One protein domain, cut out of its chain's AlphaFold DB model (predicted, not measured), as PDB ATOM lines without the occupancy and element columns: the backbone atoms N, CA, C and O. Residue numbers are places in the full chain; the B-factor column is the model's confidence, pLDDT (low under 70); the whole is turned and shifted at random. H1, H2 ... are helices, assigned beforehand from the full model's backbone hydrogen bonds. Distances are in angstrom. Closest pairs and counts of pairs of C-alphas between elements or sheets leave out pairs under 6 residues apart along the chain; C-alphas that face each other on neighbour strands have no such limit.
ATOM      1  N   ASN A  37      10.490 -34.548 -23.260       54.16
ATOM      2  CA  ASN A  37       9.069 -34.581 -23.572       54.16
ATOM      3  C   ASN A  37       8.687 -35.373 -24.828       54.16
ATOM      4  O   ASN A  37       7.694 -36.075 -24.763       54.16
ATOM      5  N   VAL A  38       9.387 -35.292 -25.964       49.81
ATOM      6  CA  VAL A  38       8.931 -35.979 -27.195       49.81
ATOM      7  C   VAL A  38       9.103 -37.492 -27.078       49.81
ATOM      8  O   VAL A  38       8.199 -38.241 -27.436       49.81
ATOM      9  N   LEU A  39      10.221 -37.942 -26.508       55.97
ATOM     10  CA  LEU A  39      10.467 -39.355 -26.217       55.97
ATOM     11  C   LEU A  39       9.592 -39.869 -25.082       55.97
ATOM     12  O   LEU A  39       9.039 -40.953 -25.199       55.97
ATOM     13  N   GLU A  40       9.397 -39.090 -24.020       57.38
ATOM     14  CA  GLU A  40       8.453 -39.438 -22.959       57.38
ATOM     15  C   GLU A  40       7.017 -39.492 -23.478       57.38
ATOM     16  O   GLU A  40       6.268 -40.368 -23.064       57.38
ATOM     17  N   ILE A  41       6.619 -38.598 -24.386       60.88
ATOM     18  CA  ILE A  41       5.310 -38.633 -25.047       60.88
ATOM     19  C   ILE A  41       5.230 -39.844 -25.971       60.88
ATOM     20  O   ILE A  41       4.217 -40.526 -25.948       60.88
ATOM     21  N   SER A  42       6.279 -40.159 -26.733       61.56
ATOM     22  CA  SER A  42       6.329 -41.361 -27.573       61.56
ATOM     23  C   SER A  42       6.211 -42.631 -26.730       61.56
ATOM     24  O   SER A  42       5.385 -43.488 -27.021       61.56
ATOM     25  N   HIS A  43       6.949 -42.709 -25.622       61.81
ATOM     26  CA  HIS A  43       6.889 -43.814 -24.676       61.81
ATOM     27  C   HIS A  43       5.524 -43.888 -23.985       61.81
ATOM     28  O   HIS A  43       4.936 -44.959 -23.910       61.81
ATOM     29  N   ARG A  44       4.957 -42.763 -23.528       65.00
ATOM     30  CA  ARG A  44       3.593 -42.720 -22.974       65.00
ATOM     31  C   ARG A  44       2.550 -43.114 -24.012       65.00
ATOM     32  O   ARG A  44       1.616 -43.815 -23.652       65.00
ATOM     33  N   ASN A  45       2.705 -42.708 -25.270       64.56
ATOM     34  CA  ASN A  45       1.805 -43.075 -26.359       64.56
ATOM     35  C   ASN A  45       1.901 -44.573 -26.648       64.56
ATOM     36  O   ASN A  45       0.869 -45.236 -26.691       64.56
ATOM     37  N   LEU A  46       3.113 -45.123 -26.753       68.94
ATOM     38  CA  LEU A  46       3.349 -46.558 -26.895       68.94
ATOM     39  C   LEU A  46       2.708 -47.326 -25.730       68.94
ATOM     40  O   LEU A  46       1.911 -48.230 -25.956       68.94
ATOM     41  N   MET A  47       2.950 -46.904 -24.488       68.38
ATOM     42  CA  MET A  47       2.330 -47.513 -23.306       68.38
ATOM     43  C   MET A  47       0.799 -47.354 -23.291       68.38
ATOM     44  O   MET A  47       0.092 -48.276 -22.896       68.38
ATOM     45  N   SER A  48       0.263 -46.225 -23.774       69.81
ATOM     46  CA  SER A  48      -1.185 -46.004 -23.899       69.81
ATOM     47  C   SER A  48      -1.832 -46.879 -24.971       69.81
ATOM     48  O   SER A  48      -2.985 -47.270 -24.815       69.81
ATOM     49  N   HIS A  49      -1.095 -47.213 -26.034       64.75
ATOM     50  CA  HIS A  49      -1.540 -48.148 -27.064       64.75
ATOM     51  C   HIS A  49      -1.497 -49.590 -26.566       64.75
ATOM     52  O   HIS A  49      -2.402 -50.363 -26.857       64.75
ATOM     53  N   ILE A  50      -0.489 -49.928 -25.764       71.38
ATOM     54  CA  ILE A  50      -0.336 -51.256 -25.175       71.38
ATOM     55  C   ILE A  50      -1.413 -51.537 -24.107       71.38
ATOM     56  O   ILE A  50      -1.801 -52.691 -23.939       71.38
ATOM     57  N   GLN A  51      -1.898 -50.512 -23.385       73.06
ATOM     58  CA  GLN A  51      -2.932 -50.584 -22.324       73.06
ATOM     59  C   GLN A  51      -2.658 -51.585 -21.183       73.06
ATOM     60  O   GLN A  51      -3.493 -51.775 -20.302       73.06
ATOM     61  N   ASN A  52      -1.479 -52.203 -21.162       71.94
ATOM     62  CA  ASN A  52      -1.078 -53.221 -20.208       71.94
ATOM     63  C   ASN A  52       0.335 -52.883 -19.705       71.94
ATOM     64  O   ASN A  52       1.237 -52.746 -20.529       71.94
ATOM     65  N   PRO A  53       0.559 -52.727 -18.386       67.50
ATOM     66  CA  PRO A  53       1.873 -52.378 -17.844       67.50
ATOM     67  C   PRO A  53       2.945 -53.440 -18.127       67.50
ATOM     68  O   PRO A  53       4.122 -53.103 -18.148       67.50
ATOM     69  N   ASN A  54       2.543 -54.692 -18.380       70.50
ATOM     70  CA  ASN A  54       3.429 -55.791 -18.758       70.50
ATOM     71  C   ASN A  54       2.797 -56.586 -19.915       70.50
ATOM     72  O   ASN A  54       2.214 -57.650 -19.683       70.50
ATOM     73  N   PRO A  55       2.844 -56.081 -21.161       74.50
ATOM     74  CA  PRO A  55       2.309 -56.828 -22.292       74.50
ATOM     75  C   PRO A  55       3.091 -58.120 -22.512       74.50
ATOM     76  O   PRO A  55       4.286 -58.205 -22.225       74.50
ATOM     77  N   SER A  56       2.431 -59.119 -23.100       80.75
ATOM     78  CA  SER A  56       3.170 -60.245 -23.659       80.75
ATOM     79  C   SER A  56       4.157 -59.724 -24.721       80.75
ATOM     80  O   SER A  56       3.841 -58.753 -25.420       80.75
ATOM     81  N   PRO A  57       5.335 -60.352 -24.891       77.38
ATOM     82  CA  PRO A  57       6.321 -59.913 -25.884       77.38
ATOM     83  C   PRO A  57       5.743 -59.779 -27.302       77.38
ATOM     84  O   PRO A  57       6.129 -58.887 -28.051       77.38
ATOM     85  N   TRP A  58       4.770 -60.626 -27.645       81.75
ATOM     86  CA  TRP A  58       4.070 -60.602 -28.929       81.75
ATOM     87  C   TRP A  58       3.170 -59.378 -29.097       81.75
ATOM     88  O   TRP A  58       3.240 -58.717 -30.127       81.75
ATOM     89  N   LEU A  59       2.380 -59.035 -28.074       75.12
ATOM     90  CA  LEU A  59       1.520 -57.848 -28.101       75.12
ATOM     91  C   LEU A  59       2.355 -56.561 -28.114       75.12
ATOM     92  O   LEU A  59       2.003 -55.588 -28.778       75.12
ATOM     93  N   PHE A  60       3.480 -56.550 -27.395       77.06
ATOM     94  CA  PHE A  60       4.441 -55.453 -27.470       77.06
ATOM     95  C   PHE A  60       4.973 -55.288 -28.896       77.06
ATOM     96  O   PHE A  60       4.957 -54.181 -29.435       77.06
ATOM     97  N   LEU A  61       5.392 -56.391 -29.520       79.81
ATOM     98  CA  LEU A  61       5.912 -56.378 -30.878       79.81
ATOM     99  C   LEU A  61       4.875 -55.897 -31.898       79.81
ATOM    100  O   LEU A  61       5.185 -55.044 -32.724       79.81
ATOM    101  N   GLU A  62       3.656 -56.423 -31.843       79.44
ATOM    102  CA  GLU A  62       2.571 -56.048 -32.753       79.44
ATOM    103  C   GLU A  62       2.266 -54.543 -32.680       79.44
ATOM    104  O   GLU A  62       2.153 -53.865 -33.707       79.44
ATOM    105  N   ASN A  63       2.228 -53.988 -31.466       76.31
ATOM    106  CA  ASN A  63       2.043 -52.555 -31.254       76.31
ATOM    107  C   ASN A  63       3.223 -51.729 -31.781       76.31
ATOM    108  O   ASN A  63       3.020 -50.664 -32.366       76.31
ATOM    109  N   LEU A  64       4.450 -52.226 -31.626       79.38
ATOM    110  CA  LEU A  64       5.654 -51.558 -32.115       79.38
ATOM    111  C   LEU A  64       5.713 -51.561 -33.652       79.38
ATOM    112  O   LEU A  64       6.004 -50.528 -34.253       79.38
ATOM    113  N   ILE A  65       5.345 -52.674 -34.295       81.62
ATOM    114  CA  ILE A  65       5.190 -52.770 -35.757       81.62
ATOM    115  C   ILE A  65       4.120 -51.788 -36.243       81.62
ATOM    116  O   ILE A  65       4.344 -51.043 -37.197       81.62
ATOM    117  N   THR A  66       2.973 -51.740 -35.565       81.44
ATOM    118  CA  THR A  66       1.884 -50.810 -35.897       81.44
ATOM    119  C   THR A  66       2.346 -49.355 -35.806       81.44
ATOM    120  O   THR A  66       2.091 -48.561 -36.714       81.44
ATOM    121  N   GLN A  67       3.081 -49.002 -34.749       81.06
ATOM    122  CA  GLN A  67       3.650 -47.667 -34.589       81.06
ATOM    123  C   GLN A  67       4.669 -47.345 -35.691       81.06
ATOM    124  O   GLN A  67       4.625 -46.255 -36.264       81.06
ATOM    125  N   ALA A  68       5.555 -48.287 -36.024       81.44
ATOM    126  CA  ALA A  68       6.541 -48.121 -37.088       81.44
ATOM    127  C   ALA A  68       5.873 -47.892 -38.453       81.44
ATOM    128  O   ALA A  68       6.269 -46.984 -39.185       81.44
ATOM    129  N   HIS A  69       4.815 -48.641 -38.775       83.50
ATOM    130  CA  HIS A  69       4.030 -48.423 -39.992       83.50
ATOM    131  C   HIS A  69       3.385 -47.035 -40.035       83.50
ATOM    132  O   HIS A  69       3.415 -46.390 -41.082       83.50
ATOM    133  N   GLY A  70       2.854 -46.546 -38.908       84.50
ATOM    134  CA  GLY A  70       2.319 -45.186 -38.808       84.50
ATOM    135  C   GLY A  70       3.372 -44.124 -39.134       84.50
ATOM    136  O   GLY A  70       3.142 -43.271 -39.987       84.50
ATOM    137  N   ILE A  71       4.563 -44.235 -38.536       81.69
ATOM    138  CA  ILE A  71       5.684 -43.309 -38.777       81.69
ATOM    139  C   ILE A  71       6.152 -43.369 -40.238       81.69
ATOM    140  O   ILE A  71       6.399 -42.333 -40.853       81.69
ATOM    141  N   MET A  72       6.255 -44.568 -40.816       82.06
ATOM    142  CA  MET A  72       6.646 -44.742 -42.219       82.06
ATOM    143  C   MET A  72       5.616 -44.149 -43.184       82.06
ATOM    144  O   MET A  72       5.989 -43.567 -44.203       82.06
ATOM    145  N   ASN A  73       4.325 -44.269 -42.872       88.19
ATOM    146  CA  ASN A  73       3.267 -43.659 -43.666       88.19
ATOM    147  C   ASN A  73       3.313 -42.126 -43.581       88.19
ATOM    148  O   ASN A  73       3.270 -41.460 -44.613       88.19
ATOM    149  N   ASP A  74       3.485 -41.575 -42.379       84.25
ATOM    150  CA  ASP A  74       3.678 -40.138 -42.165       84.25
ATOM    151  C   ASP A  74       4.887 -39.618 -42.957       84.25
ATOM    152  O   ASP A  74       4.805 -38.595 -43.636       84.25
ATOM    153  N   TYR A  75       5.999 -40.357 -42.947       81.94
ATOM    154  CA  TYR A  75       7.176 -40.019 -43.739       81.94
ATOM    155  C   TYR A  75       6.881 -39.999 -45.245       81.94
ATOM    156  O   TYR A  75       7.239 -39.038 -45.923       81.94
ATOM    157  N   ARG A  76       6.191 -41.019 -45.775       88.56
ATOM    158  CA  ARG A  76       5.802 -41.066 -47.196       88.56
ATOM    159  C   ARG A  76       4.926 -39.879 -47.584       88.56
ATOM    160  O   ARG A  76       5.222 -39.217 -48.571       88.56
ATOM    161  N   LEU A  77       3.909 -39.568 -46.777       88.94
ATOM    162  CA  LEU A  77       3.048 -38.404 -46.996       88.94
ATOM    163  C   LEU A  77       3.865 -37.106 -47.029       88.94
ATOM    164  O   LEU A  77       3.677 -36.287 -47.926       88.94
ATOM    165  N   ALA A  78       4.811 -36.939 -46.101       85.00
ATOM    166  CA  ALA A  78       5.678 -35.765 -46.064       85.00
ATOM    167  C   ALA A  78       6.588 -35.654 -47.302       85.00
ATOM    168  O   ALA A  78       6.769 -34.552 -47.822       85.00
ATOM    169  N   VAL A  79       7.135 -36.774 -47.788       86.50
ATOM    170  CA  VAL A  79       7.950 -36.827 -49.019       86.50
ATOM    171  C   VAL A  79       7.127 -36.438 -50.247       86.50
ATOM    172  O   VAL A  79       7.619 -35.698 -51.097       86.50
ATOM    173  N   ASP A  80       5.860 -36.846 -50.302       93.56
ATOM    174  CA  ASP A  80       4.925 -36.473 -51.370       93.56
ATOM    175  C   ASP A  80       4.430 -35.012 -51.259       93.56
ATOM    176  O   ASP A  80       3.604 -34.558 -52.052       93.56
ATOM    177  N   GLY A  81       4.919 -34.249 -50.271       91.38
ATOM    178  CA  GLY A  81       4.511 -32.868 -50.008       91.38
ATOM    179  C   GLY A  81       3.120 -32.742 -49.378       91.38
ATOM    180  O   GLY A  81       2.573 -31.638 -49.310       91.38
ATOM    181  N   LEU A  82       2.537 -33.850 -48.914       92.88
ATOM    182  CA  LEU A  82       1.258 -33.868 -48.217       92.88
ATOM    183  C   LEU A  82       1.456 -33.514 -46.737       92.88
ATOM    184  O   LEU A  82       2.404 -33.940 -46.078       92.88
ATOM    185  N   GLU A  83       0.536 -32.717 -46.192       88.12
ATOM    186  CA  GLU A  83       0.568 -32.332 -44.781       88.12
ATOM    187  C   GLU A  83       0.248 -33.543 -43.888       88.12
ATOM    188  O   GLU A  83      -0.875 -34.054 -43.887       88.12
ATOM    189  N   VAL A  84       1.217 -33.969 -43.074       88.31
ATOM    190  CA  VAL A  84       1.010 -34.992 -42.042       88.31
ATOM    191  C   VAL A  84       0.232 -34.389 -40.878       88.31
ATOM    192  O   VAL A  84       0.740 -33.563 -40.115       88.31
ATOM    193  N   ARG A  85      -1.020 -34.817 -40.713       83.62
ATOM    194  CA  ARG A  85      -1.859 -34.402 -39.588       83.62
ATOM    195  C   ARG A  85      -1.764 -35.425 -38.471       83.62
ATOM    196  O   ARG A  85      -2.442 -36.446 -38.503       83.62
ATOM    197  N   GLN A  86      -0.978 -35.113 -37.444       77.06
ATOM    198  CA  GLN A  86      -0.994 -35.923 -36.231       77.06
ATOM    199  C   GLN A  86      -2.380 -35.859 -35.570       77.06
ATOM    200  O   GLN A  86      -2.940 -34.762 -35.426       77.06
ATOM    201  N   PRO A  87      -2.938 -37.007 -35.143       75.38
ATOM    202  CA  PRO A  87      -4.193 -37.028 -34.415       75.38
ATOM    203  C   PRO A  87      -4.015 -36.244 -33.113       75.38
ATOM    204  O   PRO A  87      -3.266 -36.625 -32.215       75.38
ATOM    205  N   ARG A  88      -4.702 -35.106 -33.012       77.75
ATOM    206  CA  ARG A  88      -4.701 -34.304 -31.790       77.75
ATOM    207  C   ARG A  88      -5.609 -34.952 -30.745       77.75
ATOM    208  O   ARG A  88      -6.708 -35.395 -31.095       77.75
TER     209      ARG A  88
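Overview. This is residues 37 to 88 of the 347 residues of a protein of Aphis craccivora (UniProt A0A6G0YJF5). One long helix, H2, makes the length of this domain, and a shorter helix, H1, packs on the first half of H2 with its last turns and then diverges steeply from it, as in a lopsided V. A loop at the closed end of the V joins the two helices, and beyond the far end of H2 the last residues, 80 to 88, fold back toward the side of H1. The printed part has 52 residues with two named helices, H1 then H2 along the chain, and no named strand; the class is all helix. It is loose, with a radius of gyration of the C-alphas of 12.8 A, and elongated, spanning 39 by 23 by 15 A.

Along the chain. Find C-alpha 57 at (6.321, -59.913, -25.884); from there H2, residues 57 to 79, runs 32.7 A to C-alpha 79 at (7.950, -36.827, -49.019). Go back to C-alpha 37 at (9.069, -34.581, -23.572), where H1, residues 37 to 50, begins; it measures 19.2 A from first to last C-alpha.

Arrangement. Look at residues 59 to 67 of H2, which alone of that helix touch H1; from H1 residues 46 to 50 alone take part. The closest C-alphas of the two helices are those of Ile 50 and Asn 63, 6.7 A apart. The helices run opposite ways at a steep tilt of 53 degrees. In H1 and H2 every O i to N i+4 pair is within hydrogen-bond range.

Size, cuts and confidence. The two C-alphas farthest apart are those of Asn 54 and Gly 81, at 38.8 A. The printed part has no cut, and the link from H1 to H2, 6 residues, is short. In the B-factor column you will find a mean pLDDT of the printed part of 76.3; residues 37 to 49 and residue 53 of the model are under 70.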